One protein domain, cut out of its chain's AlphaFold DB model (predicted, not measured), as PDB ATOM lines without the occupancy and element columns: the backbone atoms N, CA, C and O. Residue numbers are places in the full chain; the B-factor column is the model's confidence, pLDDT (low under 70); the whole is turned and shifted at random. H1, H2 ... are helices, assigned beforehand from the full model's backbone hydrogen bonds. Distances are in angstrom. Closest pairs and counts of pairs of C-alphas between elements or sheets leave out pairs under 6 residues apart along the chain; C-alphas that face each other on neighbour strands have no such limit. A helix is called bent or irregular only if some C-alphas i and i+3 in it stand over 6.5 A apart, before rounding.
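What this domain is: This is residues 374 to 427 of the 482 residues of the protein "TonB-dependent receptor plug domain-containing protein" of Bacteroidales bacterium (UniProt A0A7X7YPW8). The kinked helix H3 folds back on itself at one end of a short rod, the straight helix H1 runs from it toward the other end, and the small helix H2 packs there on the last residues of H1. The link from H2 comes back to the first turns of H3, which pack on H1, while H2 and H3 stay apart. The printed part has 54 residues with three named helices, in the order H1, H2, H3, and no named strand; its class is all helix. It is only just loose, close to compact, with a radius of gyration of the C-alphas of 12.2 A and spans of 35 by 17 by 16 A.

Where its parts are: H3 is residues 404 to 420, 9.9 A from first to last C-alpha, and ends with C-alpha 420 at (-14.181, 0.402, -32.717). It has a kink of 143 degrees near residue 412 and is irregular: C-alphas 411 and 414 are 9.4 A apart. H1, residues 374 to 389, is 22.4 A long and begins with C-alpha 374 at (-13.129, -6.133, -24.290). H2 is residues 394 to 398, five residues.

How they stand to each other: H3 touches H1 with residues 404 to 408 alone, on residues 377 to 384 of H1; the closest C-alphas, of Arg 381 and Thr 404, are 5.4 A apart. Their lines stand at a shallow tilt of 21 degrees, opposite ways, the line of H3 being a rough one. H1 touches H2 with residues 385 to 389 alone; the closest C-alphas, of Arg 385 and Trp 397, are 5.9 A apart. H2 and H3 are apart. In H1 and H2 every O i to N i+4 pair is within hydrogen-bond range; in H3, 10 of 13 are.

The domain as a whole: The C-alphas farthest apart, of Met 392 and Lys 422, are 36.9 A apart. The printed part has no cut, and the links H1 to H2 and H2 to H3 are tight. The mean pLDDT of the printed part is 78.7, and residues 391 to 394 and 396 to 400 are under 70.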
ATOM      1  N   GLU A 374     -14.552  -5.795 -24.194       83.19
ATOM      2  CA  GLU A 374     -13.129  -6.133 -24.290       83.19
ATOM      3  C   GLU A 374     -12.903  -7.645 -24.169       83.19
ATOM      4  O   GLU A 374     -12.243  -8.242 -25.015       83.19
ATOM      5  N   LYS A 375     -13.505  -8.298 -23.165       86.75
ATOM      6  CA  LYS A 375     -13.404  -9.759 -22.999       86.75
ATOM      7  C   LYS A 375     -14.041 -10.518 -24.153       86.75
ATOM      8  O   LYS A 375     -13.557 -11.575 -24.545       86.75
ATOM      9  N   TYR A 376     -15.127  -9.986 -24.703       84.38
ATOM     10  CA  TYR A 376     -15.739 -10.570 -25.884       84.38
ATOM     11  C   TYR A 376     -14.849 -10.365 -27.128       84.38
ATOM     12  O   TYR A 376     -14.698 -11.288 -27.921       84.38
ATOM     13  N   ALA A 377     -14.152  -9.229 -27.260       81.81
ATOM     14  CA  ALA A 377     -13.127  -9.031 -28.293       81.81
ATOM     15  C   ALA A 377     -11.964 -10.035 -28.176       81.81
ATOM     16  O   ALA A 377     -11.509 -10.572 -29.186       81.81
ATOM     17  N   GLU A 378     -11.505 -10.313 -26.952       84.38
ATOM     18  CA  GLU A 378     -10.501 -11.346 -26.665       84.38
ATOM     19  C   GLU A 378     -11.008 -12.745 -27.032       84.38
ATOM     20  O   GLU A 378     -10.279 -13.506 -27.661       84.38
ATOM     21  N   LEU A 379     -12.271 -13.060 -26.735       85.94
ATOM     22  CA  LEU A 379     -12.888 -14.314 -27.164       85.94
ATOM     23  C   LEU A 379     -12.883 -14.441 -28.694       85.94
ATOM     24  O   LEU A 379     -12.487 -15.478 -29.219       85.94
ATOM     25  N   ILE A 380     -13.280 -13.390 -29.418       84.81
ATOM     26  CA  ILE A 380     -13.255 -13.385 -30.888       84.81
ATOM     27  C   ILE A 380     -11.828 -13.559 -31.417       84.81
ATOM     28  O   ILE A 380     -11.613 -14.318 -32.364       84.81
ATOM     29  N   ARG A 381     -10.843 -12.900 -30.795       81.50
ATOM     30  CA  ARG A 381      -9.423 -13.090 -31.117       81.50
ATOM     31  C   ARG A 381      -9.035 -14.558 -30.993       81.50
ATOM     32  O   ARG A 381      -8.436 -15.102 -31.914       81.50
ATOM     33  N   ASP A 382      -9.374 -15.190 -29.877       81.94
ATOM     34  CA  ASP A 382      -8.972 -16.563 -29.583       81.94
ATOM     35  C   ASP A 382      -9.695 -17.566 -30.502       81.94
ATOM     36  O   ASP A 382      -9.071 -18.504 -31.003       81.94
ATOM     37  N   VAL A 383     -10.965 -17.312 -30.848       82.50
ATOM     38  CA  VAL A 383     -11.704 -18.066 -31.880       82.50
ATOM     39  C   VAL A 383     -11.019 -17.959 -33.243       82.50
ATOM     40  O   VAL A 383     -10.847 -18.966 -33.929       82.50
ATOM     41  N   MET A 384     -10.585 -16.763 -33.640       80.06
ATOM     42  CA  MET A 384      -9.884 -16.550 -34.907       80.06
ATOM     43  C   MET A 384      -8.491 -17.188 -34.927       80.06
ATOM     44  O   MET A 384      -8.097 -17.777 -35.937       80.06
ATOM     45  N   ARG A 385      -7.754 -17.134 -33.809       78.44
ATOM     46  CA  ARG A 385      -6.480 -17.861 -33.642       78.44
ATOM     47  C   ARG A 385      -6.677 -19.353 -33.841       78.44
ATOM     48  O   ARG A 385      -5.926 -19.960 -34.606       78.44
ATOM     49  N   TYR A 386      -7.716 -19.902 -33.216       77.00
ATOM     50  CA  TYR A 386      -8.090 -21.299 -33.360       77.00
ATOM     51  C   TYR A 386      -8.438 -21.661 -34.810       77.00
ATOM     52  O   TYR A 386      -7.892 -22.629 -35.336       77.00
ATOM     53  N   GLN A 387      -9.283 -20.876 -35.487       77.06
ATOM     54  CA  GLN A 387      -9.644 -21.126 -36.888       77.06
ATOM     55  C   GLN A 387      -8.441 -21.057 -37.838       77.06
ATOM     56  O   GLN A 387      -8.370 -21.823 -38.795       77.06
ATOM     57  N   THR A 388      -7.498 -20.154 -37.570       75.75
ATOM     58  CA  THR A 388      -6.337 -19.927 -38.444       75.75
ATOM     59  C   THR A 388      -5.238 -20.976 -38.238       75.75
ATOM     60  O   THR A 388      -4.590 -21.368 -39.204       75.75
ATOM     61  N   HIS A 389      -5.027 -21.453 -37.005       73.94
ATOM     62  CA  HIS A 389      -3.856 -22.278 -36.656       73.94
ATOM     63  C   HIS A 389      -4.179 -23.675 -36.082       73.94
ATOM     64  O   HIS A 389      -3.263 -24.484 -35.934       73.94
ATOM     65  N   GLY A 390      -5.442 -23.996 -35.762       71.12
ATOM     66  CA  GLY A 390      -5.842 -25.266 -35.124       71.12
ATOM     67  C   GLY A 390      -5.397 -25.403 -33.653       71.12
ATOM     68  O   GLY A 390      -4.647 -24.573 -33.156       71.12
ATOM     69  N   ILE A 391      -5.858 -26.445 -32.930       68.31
ATOM     70  CA  ILE A 391      -5.605 -26.644 -31.469       68.31
ATOM     71  C   ILE A 391      -4.128 -26.952 -31.151       68.31
ATOM     72  O   ILE A 391      -3.668 -26.737 -30.036       68.31
ATOM     73  N   MET A 392      -3.379 -27.495 -32.111       63.94
ATOM     74  CA  MET A 392      -2.150 -28.246 -31.827       63.94
ATOM     75  C   MET A 392      -0.844 -27.435 -31.845       63.94
ATOM     76  O   MET A 392       0.207 -28.031 -31.638       63.94
ATOM     77  N   ASN A 393      -0.874 -26.114 -32.058       67.25
ATOM     78  CA  ASN A 393       0.345 -25.286 -32.083       67.25
ATOM     79  C   ASN A 393       0.211 -23.998 -31.246       67.25
ATOM     80  O   ASN A 393      -0.029 -22.923 -31.806       67.25
ATOM     81  N   PRO A 394       0.404 -24.084 -29.914       67.19
ATOM     82  CA  PRO A 394       0.381 -22.925 -29.014       67.19
ATOM     83  C   PRO A 394       1.371 -21.815 -29.415       67.19
ATOM     84  O   PRO A 394       1.023 -20.637 -29.373       67.19
ATOM     85  N   ASP A 395       2.557 -22.180 -29.913       71.06
ATOM     86  CA  ASP A 395       3.612 -21.227 -30.299       71.06
ATOM     87  C   ASP A 395       3.215 -20.327 -31.487       71.06
ATOM     88  O   ASP A 395       3.665 -19.181 -31.602       71.06
ATOM     89  N   LEU A 396       2.342 -20.826 -32.373       66.56
ATOM     90  CA  LEU A 396       1.786 -20.044 -33.482       66.56
ATOM     91  C   LEU A 396       0.671 -19.105 -33.005       66.56
ATOM     92  O   LEU A 396       0.474 -18.041 -33.587       66.56
ATOM     93  N   TRP A 397      -0.047 -19.463 -31.938       68.88
ATOM     94  CA  TRP A 397      -1.121 -18.636 -31.389       68.88
ATOM     95  C   TRP A 397      -0.580 -17.365 -30.742       68.88
ATOM     96  O   TRP A 397      -1.088 -16.279 -31.035       68.88
ATOM     97  N   GLU A 398       0.448 -17.485 -29.899       65.81
ATOM     98  CA  GLU A 398       1.006 -16.361 -29.135       65.81
ATOM     99  C   GLU A 398       1.628 -15.286 -30.035       65.81
ATOM    100  O   GLU A 398       1.490 -14.095 -29.759       65.81
ATOM    101  N   ASN A 399       2.212 -15.695 -31.166       66.25
ATOM    102  CA  ASN A 399       2.888 -14.804 -32.113       66.25
ATOM    103  C   ASN A 399       2.009 -14.353 -33.293       66.25
ATOM    104  O   ASN A 399       2.466 -13.610 -34.164       66.25
ATOM    105  N   SER A 400       0.745 -14.783 -33.344       67.25
ATOM    106  CA  SER A 400      -0.174 -14.409 -34.423       67.25
ATOM    107  C   SER A 400      -0.803 -13.031 -34.192       67.25
ATOM    108  O   SER A 400      -1.496 -12.787 -33.194       67.25
ATOM    109  N   PHE A 401      -0.602 -12.129 -35.158       70.69
ATOM    110  CA  PHE A 401      -1.398 -10.911 -35.271       70.69
ATOM    111  C   PHE A 401      -2.766 -11.268 -35.852       70.69
ATOM    112  O   PHE A 401      -2.872 -11.676 -37.009       70.69
ATOM    113  N   ILE A 402      -3.813 -11.113 -35.045       72.94
ATOM    114  CA  ILE A 402      -5.199 -11.290 -35.469       72.94
ATOM    115  C   ILE A 402      -5.895  -9.938 -35.403       72.94
ATOM    116  O   ILE A 402      -5.951  -9.310 -34.346       72.94
ATOM    117  N   ASP A 403      -6.450  -9.522 -36.537       79.00
ATOM    118  CA  ASP A 403      -7.304  -8.344 -36.630       79.00
ATOM    119  C   ASP A 403      -8.659  -8.650 -35.974       79.00
ATOM    120  O   ASP A 403      -9.576  -9.216 -36.578       79.00
ATOM    121  N   THR A 404      -8.773  -8.295 -34.696       76.56
ATOM    122  CA  THR A 404      -9.987  -8.490 -33.902       76.56
ATOM    123  C   THR A 404     -11.167  -7.689 -34.431       76.56
ATOM    124  O   THR A 404     -12.304  -8.088 -34.188       76.56
ATOM    125  N   ARG A 405     -10.939  -6.600 -35.179       82.75
ATOM    126  CA  ARG A 405     -12.009  -5.842 -35.832       82.75
ATOM    127  C   ARG A 405     -12.630  -6.657 -36.955       82.75
ATOM    128  O   ARG A 405     -13.837  -6.874 -36.914       82.75
ATOM    129  N   LYS A 406     -11.826  -7.188 -37.881       80.88
ATOM    130  CA  LYS A 406     -12.328  -8.110 -38.921       80.88
ATOM    131  C   LYS A 406     -13.018  -9.323 -38.310       80.88
ATOM    132  O   LYS A 406     -14.058  -9.753 -38.797       80.88
ATOM    133  N   GLY A 407     -12.464  -9.822 -37.204       79.62
ATOM    134  CA  GLY A 407     -13.083 -10.869 -36.405       79.62
ATOM    135  C   GLY A 407     -14.512 -10.527 -35.995       79.62
ATOM    136  O   GLY A 407     -15.428 -11.284 -36.294       79.62
ATOM    137  N   MET A 408     -14.720  -9.372 -35.361       81.69
ATOM    138  CA  MET A 408     -16.060  -8.927 -34.971       81.69
ATOM    139  C   MET A 408     -16.960  -8.634 -36.169       81.69
ATOM    140  O   MET A 408     -18.141  -8.959 -36.105       81.69
ATOM    141  N   GLU A 409     -16.434  -8.043 -37.247       84.75
ATOM    142  CA  GLU A 409     -17.203  -7.724 -38.458       84.75
ATOM    143  C   GLU A 409     -17.807  -8.984 -39.093       84.75
ATOM    144  O   GLU A 409     -18.947  -8.942 -39.559       84.75
ATOM    145  N   MET A 410     -17.094 -10.118 -39.040       78.56
ATOM    146  CA  MET A 410     -17.604 -11.414 -39.503       78.56
ATOM    147  C   MET A 410     -18.801 -11.926 -38.687       78.56
ATOM    148  O   MET A 410     -19.645 -12.628 -39.239       78.56
ATOM    149  N   PHE A 411     -18.902 -11.576 -37.400       76.44
ATOM    150  CA  PHE A 411     -20.044 -11.947 -36.553       76.44
ATOM    151  C   PHE A 411     -21.167 -10.905 -36.597       76.44
ATOM    152  O   PHE A 411     -22.342 -11.264 -36.648       76.44
ATOM    153  N   ASN A 412     -20.821  -9.615 -36.536       83.31
ATOM    154  CA  ASN A 412     -21.754  -8.495 -36.570       83.31
ATOM    155  C   ASN A 412     -21.028  -7.185 -36.943       83.31
ATOM    156  O   ASN A 412     -20.440  -6.516 -36.089       83.31
ATOM    157  N   ALA A 413     -21.124  -6.791 -38.216       84.69
ATOM    158  CA  ALA A 413     -20.516  -5.567 -38.743       84.69
ATOM    159  C   ALA A 413     -20.973  -4.291 -38.015       84.69
ATOM    160  O   ALA A 413     -20.152  -3.437 -37.691       84.69
ATOM    161  N   THR A 414     -22.264  -4.177 -37.685       84.69
ATOM    162  CA  THR A 414     -22.810  -3.007 -36.978       84.69
ATOM    163  C   THR A 414     -22.242  -2.881 -35.566       84.69
ATOM    164  O   THR A 414     -21.973  -1.778 -35.092       84.69
ATOM    165  N   TRP A 415     -22.054  -4.002 -34.872       82.19
ATOM    166  CA  TRP A 415     -21.452  -3.992 -33.544       82.19
ATOM    167  C   TRP A 415     -19.960  -3.640 -33.599       82.19
ATOM    168  O   TRP A 415     -19.515  -2.813 -32.806       82.19
ATOM    169  N   ALA A 416     -19.219  -4.181 -34.572       84.31
ATOM    170  CA  ALA A 416     -17.809  -3.855 -34.777       84.31
ATOM    171  C   ALA A 416     -17.590  -2.357 -35.063       84.31
ATOM    172  O   ALA A 416     -16.716  -1.742 -34.453       84.31
ATOM    173  N   GLU A 417     -18.421  -1.756 -35.923       86.25
ATOM    174  CA  GLU A 417     -18.411  -0.313 -36.202       86.25
ATOM    175  C   GLU A 417     -18.688   0.499 -34.926       86.25
ATOM    176  O   GLU A 417     -17.928   1.396 -34.559       86.25
ATOM    177  N   ASN A 418     -19.754   0.158 -34.194       84.50
ATOM    178  CA  ASN A 418     -20.124   0.874 -32.974       84.50
ATOM    179  C   ASN A 418     -19.047   0.773 -31.883       84.50
ATOM    180  O   ASN A 418     -18.799   1.761 -31.191       84.50
ATOM    181  N   TYR A 419     -18.394  -0.380 -31.743       84.81
ATOM    182  CA  TYR A 419     -17.350  -0.582 -30.744       84.81
ATOM    183  C   TYR A 419     -16.035   0.118 -31.124       84.81
ATOM    184  O   TYR A 419     -15.527   0.914 -30.335       84.81
ATOM    185  N   TYR A 420     -15.499  -0.119 -32.328       83.00
ATOM    186  CA  TYR A 420     -14.181   0.402 -32.717       83.00
ATOM    187  C   TYR A 420     -14.193   1.851 -33.209       83.00
ATOM    188  O   TYR A 420     -13.218   2.563 -32.990       83.00
ATOM    189  N   GLU A 421     -15.254   2.300 -33.886       84.75
ATOM    190  CA  GLU A 421     -15.287   3.644 -34.485       84.75
ATOM    191  C   GLU A 421     -15.973   4.663 -33.582       84.75
ATOM    192  O   GLU A 421     -15.570   5.823 -33.531       84.75
ATOM    193  N   LYS A 422     -17.003   4.229 -32.848       84.75
ATOM    194  CA  LYS A 422     -17.806   5.114 -31.993       84.75
ATOM    195  C   LYS A 422     -17.513   4.940 -30.503       84.75
ATOM    196  O   LYS A 422     -18.035   5.711 -29.703       84.75
ATOM    197  N   GLY A 423     -16.701   3.948 -30.121       81.88
ATOM    198  CA  GLY A 423     -16.373   3.663 -28.721       81.88
ATOM    199  C   GLY A 423     -17.594   3.291 -27.874       81.88
ATOM    200  O   GLY A 423     -17.589   3.484 -26.659       81.88
ATOM    201  N   ILE A 424     -18.675   2.819 -28.503       82.12
ATOM    202  CA  ILE A 424     -19.935   2.529 -27.823       82.12
ATOM    203  C   ILE A 424     -19.829   1.152 -27.172       82.12
ATOM    204  O   ILE A 424     -19.815   0.122 -27.845       82.12
ATOM    205  N   ASN A 425     -19.831   1.145 -25.843       80.81
ATOM    206  CA  ASN A 425     -20.067  -0.041 -25.031       80.81
ATOM    207  C   ASN A 425     -21.444   0.098 -24.369       80.81
ATOM    208  O   ASN A 425     -21.731   1.119 -23.741       80.81
ATOM    209  N   PHE A 426     -22.321  -0.891 -24.556       82.69
ATOM    210  CA  PHE A 426     -23.716  -0.807 -24.131       82.69
ATOM    211  C   PHE A 426     -24.137  -2.043 -23.343       82.69
ATOM    212  O   PHE A 426     -24.054  -3.171 -23.828       82.69
ATOM    213  N   ASP A 427     -24.639  -1.813 -22.133       85.75
ATOM    214  CA  ASP A 427     -25.171  -2.860 -21.272       85.75
ATOM    215  C   ASP A 427     -26.649  -3.109 -21.598       85.75
ATOM    216  O   ASP A 427     -27.558  -2.435 -21.102       85.75
TER     217      ASP A 427